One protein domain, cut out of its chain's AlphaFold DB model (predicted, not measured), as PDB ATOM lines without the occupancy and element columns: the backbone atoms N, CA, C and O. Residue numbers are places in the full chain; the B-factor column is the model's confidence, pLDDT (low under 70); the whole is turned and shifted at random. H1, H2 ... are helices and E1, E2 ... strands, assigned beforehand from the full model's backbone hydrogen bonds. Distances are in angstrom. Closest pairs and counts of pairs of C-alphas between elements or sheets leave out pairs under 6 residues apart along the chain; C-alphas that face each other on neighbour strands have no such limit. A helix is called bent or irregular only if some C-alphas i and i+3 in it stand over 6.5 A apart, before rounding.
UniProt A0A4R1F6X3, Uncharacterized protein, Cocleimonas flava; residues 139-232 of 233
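AT A GLANCE: This is residues 139 to 232 of the 233 residues of an uncharacterized protein of Cocleimonas flava (UniProt A0A4R1F6X3). A strongly twisted sheet of five short strands curls round one helix, H1, which covers one of its faces. A second helix, H2, lies off beyond the sheet, away from H1, at the end of a long link and without contact to any named element. The printed part has 94 residues, with named elements in the order E1, E2, E3, E4, E5, H1, H2. The sheet runs E4, E3, E2, E1, E5, with antiparallel neighbours throughout, and the class is mixed, helices and strands. The whole is compact, with a radius of gyration of the C-alphas of 13.1 A and spans of 31 by 30 by 25 A.

HOW THE PARTS SIT: E1, residues 139 to 143, and E2, residues 148 to 151, form a hairpin at 153 degrees between directions; N 141 and O 150 are 2.8 A apart, within hydrogen-bond range. E3, residues 156 to 160, makes a hairpin with E2, with N 158 and O 149 at 2.8 A. E4, residues 165 to 168, makes a hairpin with E3, with N 166 and O 159 at 2.8 A. These four strands are a meander, each the antiparallel neighbour of the one before. E5, residues 183 to 187, is antiparallel to E1 at 132 degrees, with N 142 and O 183 at 2.8 A. E4 and E5 are the edge strands. From edge to edge the strands' lines turn by 110 degrees. H1, residues 193 to 203, is on the sheet, giving two layers, a helix on one face of a sheet; its closest C-alphas to E5 are those of Pro 193 and Val 187, 5.7 A apart. H2, residues 218 to 230, is not on the sheet and is apart from H1. In H2 every O i to N i+4 pair is within hydrogen-bond range; in H1, 4 of 7 are.

IN THESE COORDINATES: E1 begins at C-alpha 139, (-55.876, 38.393, -7.982), and is 13.2 A long; E2 measures 10.2 A, E3 13.6 A, E4 10.3 A and E5 12.5 A. H1, 14.8 A long, begins at C-alpha 193, (-53.236, 43.483, -0.813), and is irregular: C-alphas 195 and 198 are 8.0 A apart. H2, 19.2 A long, ends at C-alpha 230, (-44.721, 35.613, -23.394).

THE WHOLE: The C-alphas farthest apart are those of Lys 163 and Gly 231, at 38.1 A. The printed part has no cut. The links E4 to E5 and H1 to H2 are long, with 14 residues each; the other links are tight. The mean pLDDT of the printed part is 80.7, and residues 208 to 232 are under 70.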
ATOM      1  N   ASP A 139     -56.614  39.630  -8.217       93.38
ATOM      2  CA  ASP A 139     -55.876  38.393  -7.982       93.38
ATOM      3  C   ASP A 139     -54.409  38.700  -7.665       93.38
ATOM      4  O   ASP A 139     -53.733  39.438  -8.387       93.38
ATOM      5  N   TYR A 140     -53.911  38.106  -6.586       96.00
ATOM      6  CA  TYR A 140     -52.516  38.181  -6.164       96.00
ATOM      7  C   TYR A 140     -51.965  36.790  -5.908       96.00
ATOM      8  O   TYR A 140     -52.685  35.892  -5.483       96.00
ATOM      9  N   TYR A 141     -50.659  36.638  -6.076       96.19
ATOM     10  CA  TYR A 141     -49.915  35.517  -5.525       96.19
ATOM     11  C   TYR A 141     -49.378  35.906  -4.150       96.19
ATOM     12  O   TYR A 141     -48.567  36.820  -4.037       96.19
ATOM     13  N   TYR A 142     -49.839  35.230  -3.106       96.19
ATOM     14  CA  TYR A 142     -49.317  35.359  -1.752       96.19
ATOM     15  C   TYR A 142     -48.262  34.283  -1.498       96.19
ATOM     16  O   TYR A 142     -48.478  33.122  -1.834       96.19
ATOM     17  N   TYR A 143     -47.131  34.669  -0.915       94.50
ATOM     18  CA  TYR A 143     -46.026  33.790  -0.542       94.50
ATOM     19  C   TYR A 143     -45.957  33.710   0.988       94.50
ATOM     20  O   TYR A 143     -45.336  34.583   1.599       94.50
ATOM     21  N   PRO A 144     -46.572  32.700   1.629       92.31
ATOM     22  CA  PRO A 144     -46.695  32.623   3.083       92.31
ATOM     23  C   PRO A 144     -45.370  32.708   3.838       92.31
ATOM     24  O   PRO A 144     -45.254  33.512   4.765       92.31
ATOM     25  N   GLY A 145     -44.350  31.953   3.405       89.56
ATOM     26  CA  GLY A 145     -43.048  31.900   4.076       89.56
ATOM     27  C   GLY A 145     -42.303  33.235   4.094       89.56
ATOM     28  O   GLY A 145     -41.559  33.523   5.024       89.56
ATOM     29  N   SER A 146     -42.548  34.094   3.101       90.62
ATOM     30  CA  SER A 146     -41.915  35.417   2.994       90.62
ATOM     31  C   SER A 146     -42.870  36.581   3.261       90.62
ATOM     32  O   SER A 146     -42.436  37.729   3.303       90.62
ATOM     33  N   ARG A 147     -44.168  36.310   3.452       93.50
ATOM     34  CA  ARG A 147     -45.232  37.310   3.649       93.50
ATOM     35  C   ARG A 147     -45.311  38.342   2.516       93.50
ATOM     36  O   ARG A 147     -45.671  39.495   2.742       93.50
ATOM     37  N   VAL A 148     -44.989  37.927   1.293       95.25
ATOM     38  CA  VAL A 148     -44.984  38.792   0.105       95.25
ATOM     39  C   VAL A 148     -46.239  38.572  -0.725       95.25
ATOM     40  O   VAL A 148     -46.674  37.439  -0.912       95.25
ATOM     41  N   TYR A 149     -46.794  39.648  -1.271       96.94
ATOM     42  CA  TYR A 149     -47.804  39.597  -2.326       96.94
ATOM     43  C   TYR A 149     -47.185  39.990  -3.661       96.94
ATOM     44  O   TYR A 149     -46.413  40.941  -3.728       96.94
ATOM     45  N   TYR A 150     -47.571  39.313  -4.734       95.88
ATOM     46  CA  TYR A 150     -47.182  39.635  -6.101       95.88
ATOM     47  C   TYR A 150     -48.422  39.788  -6.975       95.88
ATOM     48  O   TYR A 150     -49.268  38.895  -7.030       95.88
ATOM     49  N   ASN A 151     -48.536  40.921  -7.660       95.44
ATOM     50  CA  ASN A 151     -49.596  41.166  -8.629       95.44
ATOM     51  C   ASN A 151     -49.049  40.926 -10.035       95.44
ATOM     52  O   ASN A 151     -48.342  41.781 -10.567       95.44
ATOM     53  N   ALA A 152     -49.417  39.799 -10.644       91.56
ATOM     54  CA  ALA A 152     -48.900  39.403 -11.954       91.56
ATOM     55  C   ALA A 152     -49.291  40.355 -13.091       91.56
ATOM     56  O   ALA A 152     -48.524  40.503 -14.028       91.56
ATOM     57  N   LYS A 153     -50.433  41.051 -12.991       90.12
ATOM     58  CA  LYS A 153     -50.846  42.033 -14.008       90.12
ATOM     59  C   LYS A 153     -49.981  43.291 -13.987       90.12
ATOM     60  O   LYS A 153     -49.778  43.922 -15.010       90.12
ATOM     61  N   SER A 154     -49.526  43.694 -12.802       91.44
ATOM     62  CA  SER A 154     -48.779  44.947 -12.620       91.44
ATOM     63  C   SER A 154     -47.267  44.755 -12.446       91.44
ATOM     64  O   SER A 154     -46.524  45.734 -12.456       91.44
ATOM     65  N   GLY A 155     -46.815  43.518 -12.213       93.88
ATOM     66  CA  GLY A 155     -45.423  43.178 -11.910       93.88
ATOM     67  C   GLY A 155     -44.935  43.627 -10.524       93.88
ATOM     68  O   GLY A 155     -43.748  43.505 -10.220       93.88
ATOM     69  N   TYR A 156     -45.808  44.168  -9.667       96.00
ATOM     70  CA  TYR A 156     -45.411  44.688  -8.357       96.00
ATOM     71  C   TYR A 156     -45.433  43.630  -7.252       96.00
ATOM     72  O   TYR A 156     -46.392  42.870  -7.093       96.00
ATOM     73  N   TYR A 157     -44.397  43.683  -6.420       96.38
ATOM     74  CA  TYR A 157     -44.281  42.995  -5.143       96.38
ATOM     75  C   TYR A 157     -44.658  43.939  -4.005       96.38
ATOM     76  O   TYR A 157     -44.237  45.099  -4.001       96.38
ATOM     77  N   TYR A 158     -45.382  43.419  -3.018       96.62
ATOM     78  CA  TYR A 158     -45.742  44.093  -1.776       96.62
ATOM     79  C   TYR A 158     -45.239  43.265  -0.596       96.62
ATOM     80  O   TYR A 158     -45.562  42.083  -0.501       96.62
ATOM     81  N   TYR A 159     -44.446  43.860   0.289       95.44
ATOM     82  CA  TYR A 159     -43.743  43.136   1.352       95.44
ATOM     83  C   TYR A 159     -43.608  43.983   2.626       95.44
ATOM     84  O   TYR A 159     -43.615  45.215   2.531       95.44
ATOM     85  N   PRO A 160     -43.492  43.368   3.814       93.88
ATOM     86  CA  PRO A 160     -43.347  44.116   5.057       93.88
ATOM     87  C   PRO A 160     -41.967  44.792   5.134       93.88
ATOM     88  O   PRO A 160     -40.921  44.159   4.991       93.88
ATOM     89  N   GLY A 161     -41.953  46.107   5.344       90.56
ATOM     90  CA  GLY A 161     -40.771  46.855   5.777       90.56
ATOM     91  C   GLY A 161     -40.765  47.054   7.295       90.56
ATOM     92  O   GLY A 161     -41.656  46.577   7.988       90.56
ATOM     93  N   ARG A 162     -39.785  47.810   7.814       86.25
ATOM     94  CA  ARG A 162     -39.644  48.060   9.265       86.25
ATOM     95  C   ARG A 162     -40.873  48.726   9.901       86.25
ATOM     96  O   ARG A 162     -41.269  48.341  10.987       86.25
ATOM     97  N   LYS A 163     -41.457  49.726   9.229       90.50
ATOM     98  CA  LYS A 163     -42.607  50.509   9.731       90.50
ATOM     99  C   LYS A 163     -43.833  50.464   8.816       90.50
ATOM    100  O   LYS A 163     -44.920  50.861   9.210       90.50
ATOM    101  N   SER A 164     -43.665  50.035   7.567       92.50
ATOM    102  CA  SER A 164     -44.729  50.061   6.565       92.50
ATOM    103  C   SER A 164     -44.507  49.024   5.479       92.50
ATOM    104  O   SER A 164     -43.380  48.593   5.221       92.50
ATOM    105  N   TRP A 165     -45.594  48.637   4.816       94.75
ATOM    106  CA  TRP A 165     -45.533  47.824   3.611       94.75
ATOM    107  C   TRP A 165     -44.843  48.592   2.486       94.75
ATOM    108  O   TRP A 165     -45.106  49.771   2.252       94.75
ATOM    109  N   LYS A 166     -43.947  47.911   1.783       95.25
ATOM    110  CA  LYS A 166     -43.184  48.451   0.660       95.25
ATOM    111  C   LYS A 166     -43.688  47.851  -0.643       95.25
ATOM    112  O   LYS A 166     -44.171  46.720  -0.659       95.25
ATOM    113  N   ARG A 167     -43.549  48.613  -1.731       95.88
ATOM    114  CA  ARG A 167     -43.924  48.219  -3.093       95.88
ATOM    115  C   ARG A 167     -42.720  48.348  -4.022       95.88
ATOM    116  O   ARG A 167     -42.031  49.360  -3.980       95.88
ATOM    117  N   THR A 168     -42.473  47.355  -4.871       95.50
ATOM    118  CA  THR A 168     -41.349  47.370  -5.828       95.50
ATOM    119  C   THR A 168     -41.638  46.512  -7.060       95.50
ATOM    120  O   THR A 168     -42.399  45.556  -6.966       95.50
ATOM    121  N   LYS A 169     -41.025  46.818  -8.212       94.00
ATOM    122  CA  LYS A 169     -41.116  45.987  -9.433       94.00
ATOM    123  C   LYS A 169     -40.156  44.790  -9.442       94.00
ATOM    124  O   LYS A 169     -40.234  43.936 -10.316       94.00
ATOM    125  N   ARG A 170     -39.205  44.728  -8.509       91.81
ATOM    126  CA  ARG A 170     -38.186  43.667  -8.451       91.81
ATOM    127  C   ARG A 170     -38.265  42.955  -7.116       91.81
ATOM    128  O   ARG A 170     -38.406  43.624  -6.101       91.81
ATOM    129  N   VAL A 171     -38.062  41.636  -7.092       90.12
ATOM    130  CA  VAL A 171     -37.984  40.879  -5.830       90.12
ATOM    131  C   VAL A 171     -37.021  41.593  -4.867       90.12
ATOM    132  O   VAL A 171     -35.889  41.888  -5.285       90.12
ATOM    133  N   PRO A 172     -37.441  41.927  -3.633       82.19
ATOM    134  CA  PRO A 172     -36.596  42.668  -2.702       82.19
ATOM    135  C   PRO A 172     -35.293  41.910  -2.417       82.19
ATOM    136  O   PRO A 172     -35.294  40.683  -2.363       82.19
ATOM    137  N   LYS A 173     -34.170  42.626  -2.240       83.31
ATOM    138  CA  LYS A 173     -32.821  42.017  -2.188       83.31
ATOM    139  C   LYS A 173     -32.696  40.883  -1.152       83.31
ATOM    140  O   LYS A 173     -32.074  39.875  -1.455       83.31
ATOM    141  N   ASN A 174     -33.349  41.023   0.002       85.31
ATOM    142  CA  ASN A 174     -33.250  40.077   1.123       85.31
ATOM    143  C   ASN A 174     -34.390  39.049   1.155       85.31
ATOM    144  O   ASN A 174     -34.572  38.351   2.146       85.31
ATOM    145  N   TYR A 175     -35.189  38.976   0.090       86.31
ATOM    146  CA  TYR A 175     -36.334  38.084   0.007       86.31
ATOM    147  C   TYR A 175     -36.042  36.951  -0.972       86.31
ATOM    148  O   TYR A 175     -35.621  37.171  -2.108       86.31
ATOM    149  N   ARG A 176     -36.310  35.722  -0.532       85.44
ATOM    150  CA  ARG A 176     -36.265  34.516  -1.361       85.44
ATOM    151  C   ARG A 176     -37.693  34.008  -1.520       85.44
ATOM    152  O   ARG A 176     -38.304  33.577  -0.549       85.44
ATOM    153  N   LEU A 177     -38.242  34.118  -2.728       88.38
ATOM    154  CA  LEU A 177     -39.614  33.698  -3.017       88.38
ATOM    155  C   LEU A 177     -39.620  32.272  -3.562       88.38
ATOM    156  O   LEU A 177     -39.022  31.996  -4.601       88.38
ATOM    157  N   ASN A 178     -40.330  31.373  -2.884       83.94
ATOM    158  CA  ASN A 178     -40.529  30.012  -3.358       83.94
ATOM    159  C   ASN A 178     -41.825  29.917  -4.170       83.94
ATOM    160  O   ASN A 178     -42.926  30.010  -3.634       83.94
ATOM    161  N   HIS A 179     -41.707  29.693  -5.476       83.62
ATOM    162  CA  HIS A 179     -42.865  29.502  -6.356       83.62
ATOM    163  C   HIS A 179     -43.792  28.344  -5.946       83.62
ATOM    164  O   HIS A 179     -44.982  28.423  -6.235       83.62
ATOM    165  N   LYS A 180     -43.286  27.306  -5.258       85.44
ATOM    166  CA  LYS A 180     -44.092  26.162  -4.796       85.44
ATOM    167  C   LYS A 180     -44.996  26.502  -3.610       85.44
ATOM    168  O   LYS A 180     -45.949  25.780  -3.353       85.44
ATOM    169  N   GLU A 181     -44.698  27.589  -2.900       86.00
ATOM    170  CA  GLU A 181     -45.497  28.082  -1.771       86.00
ATOM    171  C   GLU A 181     -46.515  29.145  -2.194       86.00
ATOM    172  O   GLU A 181     -47.291  29.610  -1.362       86.00
ATOM    173  N   ARG A 182     -46.511  29.579  -3.463       91.75
ATOM    174  CA  ARG A 182     -47.400  30.659  -3.900       91.75
ATOM    175  C   ARG A 182     -48.855  30.192  -3.868       91.75
ATOM    176  O   ARG A 182     -49.194  29.161  -4.444       91.75
ATOM    177  N   VAL A 183     -49.728  31.008  -3.294       94.38
ATOM    178  CA  VAL A 183     -51.176  30.779  -3.282       94.38
ATOM    179  C   VAL A 183     -51.874  31.944  -3.967       94.38
ATOM    180  O   VAL A 183     -51.535  33.101  -3.724       94.38
ATOM    181  N   LYS A 184     -52.847  31.663  -4.839       95.69
ATOM    182  CA  LYS A 184     -53.688  32.712  -5.431       95.69
ATOM    183  C   LYS A 184     -54.693  33.208  -4.389       95.69
ATOM    184  O   LYS A 184     -55.432  32.410  -3.821       95.69
ATOM    185  N   VAL A 185     -54.736  34.517  -4.158       94.88
ATOM    186  CA  VAL A 185     -55.663  35.170  -3.225       94.88
ATOM    187  C   VAL A 185     -56.407  36.307  -3.913       94.88
ATOM    188  O   VAL A 185     -55.841  37.017  -4.745       94.88
ATOM    189  N   LYS A 186     -57.674  36.500  -3.536       93.31
ATOM    190  CA  LYS A 186     -58.517  37.605  -4.005       93.31
ATOM    191  C   LYS A 186     -58.569  38.703  -2.954       93.31
ATOM    192  O   LYS A 186     -59.006  38.469  -1.829       93.31
ATOM    193  N   VAL A 187     -58.165  39.915  -3.322       91.38
ATOM    194  CA  VAL A 187     -58.196  41.087  -2.431       91.38
ATOM    195  C   VAL A 187     -59.107  42.172  -2.978       91.38
ATOM    196  O   VAL A 187     -59.242  42.332  -4.182       91.38
ATOM    197  N   LYS A 188     -59.723  42.948  -2.085       89.06
ATOM    198  CA  LYS A 188     -60.634  44.043  -2.462       89.06
ATOM    199  C   LYS A 188     -59.908  45.311  -2.930       89.06
ATOM    200  O   LYS A 188     -60.539  46.199  -3.485       89.06
ATOM    201  N   SER A 189     -58.607  45.431  -2.656       85.38
ATOM    202  CA  SER A 189     -57.819  46.628  -2.964       85.38
ATOM    203  C   SER A 189     -56.784  46.346  -4.046       85.38
ATOM    204  O   SER A 189     -56.039  45.374  -3.945       85.38
ATOM    205  N   ARG A 190     -56.708  47.240  -5.039       86.44
ATOM    206  CA  ARG A 190     -55.758  47.172  -6.158       86.44
ATOM    207  C   ARG A 190     -54.299  47.403  -5.764       86.44
ATOM    208  O   ARG A 190     -53.409  46.941  -6.464       86.44
ATOM    209  N   ASP A 191     -54.050  48.140  -4.688       87.75
ATOM    210  CA  ASP A 191     -52.694  48.595  -4.331       87.75
ATOM    211  C   ASP A 191     -52.320  48.268  -2.884       87.75
ATOM    212  O   ASP A 191     -51.205  48.533  -2.437       87.75
ATOM    213  N   LYS A 192     -53.249  47.677  -2.125       90.94
ATOM    214  CA  LYS A 192     -53.047  47.336  -0.714       90.94
ATOM    215  C   LYS A 192     -53.507  45.903  -0.433       90.94
ATOM    216  O   LYS A 192     -54.446  45.695   0.338       90.94
ATOM    217  N   PRO A 193     -52.861  44.884  -1.035       92.31
ATOM    218  CA  PRO A 193     -53.236  43.483  -0.813       92.31
ATOM    219  C   PRO A 193     -53.077  43.050   0.653       92.31
ATOM    220  O   PRO A 193     -53.730  42.116   1.114       92.31
ATOM    221  N   TYR A 194     -52.234  43.765   1.397       91.94
ATOM    222  CA  TYR A 194     -51.935  43.531   2.801       91.94
ATOM    223  C   TYR A 194     -53.027  43.994   3.777       91.94
ATOM    224  O   TYR A 194     -52.912  43.706   4.964       91.94
ATOM    225  N   LEU A 195     -54.103  44.652   3.322       91.69
ATOM    226  CA  LEU A 195     -55.246  44.959   4.201       91.69
ATOM    227  C   LEU A 195     -55.879  43.689   4.793       91.69
ATOM    228  O   LEU A 195     -56.398  43.721   5.900       91.69
ATOM    229  N   ASN A 196     -55.761  42.557   4.092       89.56
ATOM    230  CA  ASN A 196     -56.209  41.245   4.562       89.56
ATOM    231  C   ASN A 196     -55.038  40.368   5.046       89.56
ATOM    232  O   ASN A 196     -55.141  39.141   5.043       89.56
ATOM    233  N   HIS A 197     -53.888  40.958   5.397       92.44
ATOM    234  CA  HIS A 197     -52.679  40.183   5.679       92.44
ATOM    235  C   HIS A 197     -52.837  39.231   6.865       92.44
ATOM    236  O   HIS A 197     -52.415  38.081   6.769       92.44
ATOM    237  N   SER A 198     -53.484  39.677   7.944       87.81
ATOM    238  CA  SER A 198     -53.778  38.841   9.115       87.81
ATOM    239  C   SER A 198     -54.569  37.589   8.730       87.81
ATOM    240  O   SER A 198     -54.164  36.479   9.070       87.81
ATOM    241  N   VAL A 199     -55.627  37.756   7.932       89.69
ATOM    242  CA  VAL A 199     -56.481  36.667   7.435       89.69
ATOM    243  C   VAL A 199     -55.690  35.699   6.556       89.69
ATOM    244  O   VAL A 199     -55.756  34.488   6.744       89.69
ATOM    245  N   HIS A 200     -54.906  36.209   5.604       93.62
ATOM    246  CA  HIS A 200     -54.090  35.356   4.739       93.62
ATOM    247  C   HIS A 200     -53.001  34.609   5.511       93.62
ATOM    248  O   HIS A 200     -52.706  33.466   5.181       93.62
ATOM    249  N   ARG A 201     -52.410  35.230   6.536       90.19
ATOM    250  CA  ARG A 201     -51.409  34.594   7.398       90.19
ATOM    251  C   ARG A 201     -52.016  33.466   8.227       90.19
ATOM    252  O   ARG A 201     -51.390  32.425   8.344       90.19
ATOM    253  N   ALA A 202     -53.215  33.673   8.773       86.81
ATOM    254  CA  ALA A 202     -53.931  32.637   9.513       86.81
ATOM    255  C   ALA A 202     -54.337  31.466   8.603       86.81
ATOM    256  O   ALA A 202     -54.228  30.311   8.993       86.81
ATOM    257  N   ARG A 203     -54.768  31.760   7.369       91.38
ATOM    258  CA  ARG A 203     -55.265  30.745   6.429       91.38
ATOM    259  C   ARG A 203     -54.167  29.950   5.726       91.38
ATOM    260  O   ARG A 203     -54.364  28.778   5.422       91.38
ATOM    261  N   TYR A 204     -53.053  30.593   5.397       90.31
ATOM    262  CA  TYR A 204     -51.980  29.993   4.611       90.31
ATOM    263  C   TYR A 204     -50.713  29.944   5.454       90.31
ATOM    264  O   TYR A 204     -49.951  30.910   5.509       90.31
ATOM    265  N   VAL A 205     -50.502  28.809   6.115       81.62
ATOM    266  CA  VAL A 205     -49.269  28.512   6.846       81.62
ATOM    267  C   VAL A 205     -48.146  28.147   5.865       81.62
ATOM    268  O   VAL A 205     -48.403  27.477   4.860       81.62
ATOM    269  N   PRO A 206     -46.898  28.583   6.110       78.25
ATOM    270  CA  PRO A 206     -45.747  28.108   5.352       78.25
ATOM    271  C   PRO A 206     -45.647  26.580   5.432       78.25
ATOM    272  O   PRO A 206     -45.860  25.992   6.491       78.25
ATOM    273  N   ARG A 207     -45.314  25.919   4.321       72.44
ATOM    274  CA  ARG A 207     -45.041  24.475   4.330       72.44
ATOM    275  C   ARG A 207     -43.734  24.247   5.101       72.44
ATOM    276  O   ARG A 207     -42.667  24.555   4.582       72.44
ATOM    277  N   ASN A 208     -43.820  23.714   6.320       57.00
ATOM    278  CA  ASN A 208     -42.702  23.604   7.272       57.00
ATOM    279  C   ASN A 208     -41.547  22.657   6.877       57.00
ATOM    280  O   ASN A 208     -40.583  22.563   7.622       57.00
ATOM    281  N   ASN A 209     -41.563  22.022   5.702       51.16
ATOM    282  CA  ASN A 209     -40.505  21.100   5.259       51.16
ATOM    283  C   ASN A 209     -39.847  21.546   3.947       51.16
ATOM    284  O   ASN A 209     -39.867  20.826   2.947       51.16
ATOM    285  N   TYR A 210     -39.257  22.744   3.923       48.69
ATOM    286  CA  TYR A 210     -38.419  23.159   2.798       48.69
ATOM    287  C   TYR A 210     -36.978  23.417   3.228       48.69
ATOM    288  O   TYR A 210     -36.668  24.395   3.907       48.69
ATOM    289  N   ASN A 211     -36.093  22.523   2.783       45.69
ATOM    290  CA  ASN A 211     -34.651  22.615   2.947       45.69
ATOM    291  C   ASN A 211     -34.152  23.965   2.392       45.69
ATOM    292  O   ASN A 211     -34.244  24.238   1.190       45.69
ATOM    293  N   LYS A 212     -33.614  24.800   3.289       47.81
ATOM    294  CA  LYS A 212     -33.120  26.171   3.052       47.81
ATOM    295  C   LYS A 212     -32.078  26.260   1.920       47.81
ATOM    296  O   LYS A 212     -31.805  27.362   1.442       47.81
ATOM    297  N   ASN A 213     -31.552  25.117   1.466       46.09
ATOM    298  CA  ASN A 213     -30.495  24.987   0.466       46.09
ATOM    299  C   ASN A 213     -30.992  24.819  -0.983       46.09
ATOM    300  O   ASN A 213     -30.210  25.011  -1.911       46.09
ATOM    301  N   LYS A 214     -32.284  24.547  -1.236       45.78
ATOM    302  CA  LYS A 214     -32.811  24.400  -2.614       45.78
ATOM    303  C   LYS A 214     -33.351  25.727  -3.166       45.78
ATOM    304  O   LYS A 214     -34.496  25.848  -3.571       45.78
ATOM    305  N   VAL A 215     -32.533  26.774  -3.153       50.97
ATOM    306  CA  VAL A 215     -32.948  28.133  -3.541       50.97
ATOM    307  C   VAL A 215     -32.737  28.360  -5.034       50.97
ATOM    308  O   VAL A 215     -31.621  28.279  -5.539       50.97
ATOM    309  N   ILE A 216     -33.801  28.724  -5.751       51.56
ATOM    310  CA  ILE A 216     -33.676  29.216  -7.126       51.56
ATOM    311  C   ILE A 216     -33.028  30.608  -7.077       51.56
ATOM    312  O   ILE A 216     -33.564  31.528  -6.456       51.56
ATOM    313  N   LYS A 217     -31.869  30.771  -7.731       57.78
ATOM    314  CA  LYS A 217     -31.168  32.063  -7.829       57.78
ATOM    315  C   LYS A 217     -32.093  33.130  -8.439       57.78
ATOM    316  O   LYS A 217     -32.847  32.861  -9.375       57.78
ATOM    317  N   ARG A 218     -32.008  34.366  -7.931       55.16
ATOM    318  CA  ARG A 218     -32.834  35.535  -8.313       55.16
ATOM    319  C   ARG A 218     -32.939  35.757  -9.831       55.16
ATOM    320  O   ARG A 218     -33.989  36.168 -10.317       55.16
ATOM    321  N   SER A 219     -31.870  35.466 -10.571       57.28
ATOM    322  CA  SER A 219     -31.819  35.544 -12.036       57.28
ATOM    323  C   SER A 219     -32.771  34.555 -12.719       57.28
ATOM    324  O   SER A 219     -33.485  34.929 -13.645       57.28
ATOM    325  N   VAL A 220     -32.838  33.320 -12.221       60.62
ATOM    326  CA  VAL A 220     -33.671  32.241 -12.773       60.62
ATOM    327  C   VAL A 220     -35.153  32.497 -12.504       60.62
ATOM    328  O   VAL A 220     -35.988  32.261 -13.373       60.62
ATOM    329  N   PHE A 221     -35.492  33.039 -11.330       61.34
ATOM    330  CA  PHE A 221     -36.875  33.410 -11.014       61.34
ATOM    331  C   PHE A 221     -37.388  34.529 -11.931       61.34
ATOM    332  O   PHE A 221     -38.455  34.395 -12.523       61.34
ATOM    333  N   ASN A 222     -36.600  35.595 -12.113       62.81
ATOM    334  CA  ASN A 222     -36.971  36.701 -12.998       62.81
ATOM    335  C   ASN A 222     -37.100  36.264 -14.469       62.81
ATOM    336  O   ASN A 222     -37.935  36.815 -15.179       62.81
ATOM    337  N   ARG A 223     -36.304  35.284 -14.925       64.31
ATOM    338  CA  ARG A 223     -36.416  34.714 -16.279       64.31
ATOM    339  C   ARG A 223     -37.730  33.951 -16.455       64.31
ATOM    340  O   ARG A 223     -38.510  34.310 -17.322       64.31
ATOM    341  N   LYS A 224     -38.041  33.017 -15.547       57.09
ATOM    342  CA  LYS A 224     -39.293  32.242 -15.604       57.09
ATOM    343  C   LYS A 224     -40.541  33.126 -15.584       57.09
ATOM    344  O   LYS A 224     -41.515  32.807 -16.247       57.09
ATOM    345  N   VAL A 225     -40.527  34.230 -14.832       58.75
ATOM    346  CA  VAL A 225     -41.642  35.195 -14.832       58.75
ATOM    347  C   VAL A 225     -41.830  35.829 -16.215       58.75
ATOM    348  O   VAL A 225     -42.961  35.885 -16.681       58.75
ATOM    349  N   LYS A 226     -40.744  36.228 -16.891       60.62
ATOM    350  CA  LYS A 226     -40.804  36.771 -18.258       60.62
ATOM    351  C   LYS A 226     -41.295  35.747 -19.284       60.62
ATOM    352  O   LYS A 226     -42.002  36.116 -20.212       60.62
ATOM    353  N   ASP A 227     -40.953  34.474 -19.116       56.28
ATOM    354  CA  ASP A 227     -41.397  33.419 -20.038       56.28
ATOM    355  C   ASP A 227     -42.920  33.196 -19.937       56.28
ATOM    356  O   ASP A 227     -43.600  33.055 -20.952       56.28
ATOM    357  N   TYR A 228     -43.490  33.284 -18.728       45.38
ATOM    358  CA  TYR A 228     -44.947  33.283 -18.528       45.38
ATOM    359  C   TYR A 228     -45.649  34.524 -19.102       45.38
ATOM    360  O   TYR A 228     -46.816  34.431 -19.469       45.38
ATOM    361  N   GLU A 229     -44.973  35.676 -19.176       48.72
ATOM    362  CA  GLU A 229     -45.510  36.885 -19.827       48.72
ATOM    363  C   GLU A 229     -45.583  36.734 -21.353       48.72
ATOM    364  O   GLU A 229     -46.405  37.395 -21.982       48.72
ATOM    365  N   LYS A 230     -44.760  35.858 -21.944       50.59
ATOM    366  CA  LYS A 230     -44.721  35.613 -23.394       50.59
ATOM    367  C   LYS A 230     -45.591  34.442 -23.857       50.59
ATOM    368  O   LYS A 230     -46.100  34.492 -24.965       50.59
ATOM    369  N   GLY A 231     -45.761  33.402 -23.039       43.22
ATOM    370  CA  GLY A 231     -46.510  32.186 -23.404       43.22
ATOM    371  C   GLY A 231     -47.991  32.170 -23.003       43.22
ATOM    372  O   GLY A 231     -48.603  31.109 -23.013       43.22
ATOM    373  N   GLY A 232     -48.539  33.304 -22.558       42.06
ATOM    374  CA  GLY A 232     -49.935  33.440 -22.117       42.06
ATOM    375  C   GLY A 232     -50.749  34.463 -22.915       42.06
ATOM    376  O   GLY A 232     -51.746  34.957 -22.385       42.06
TER     377      GLY A 232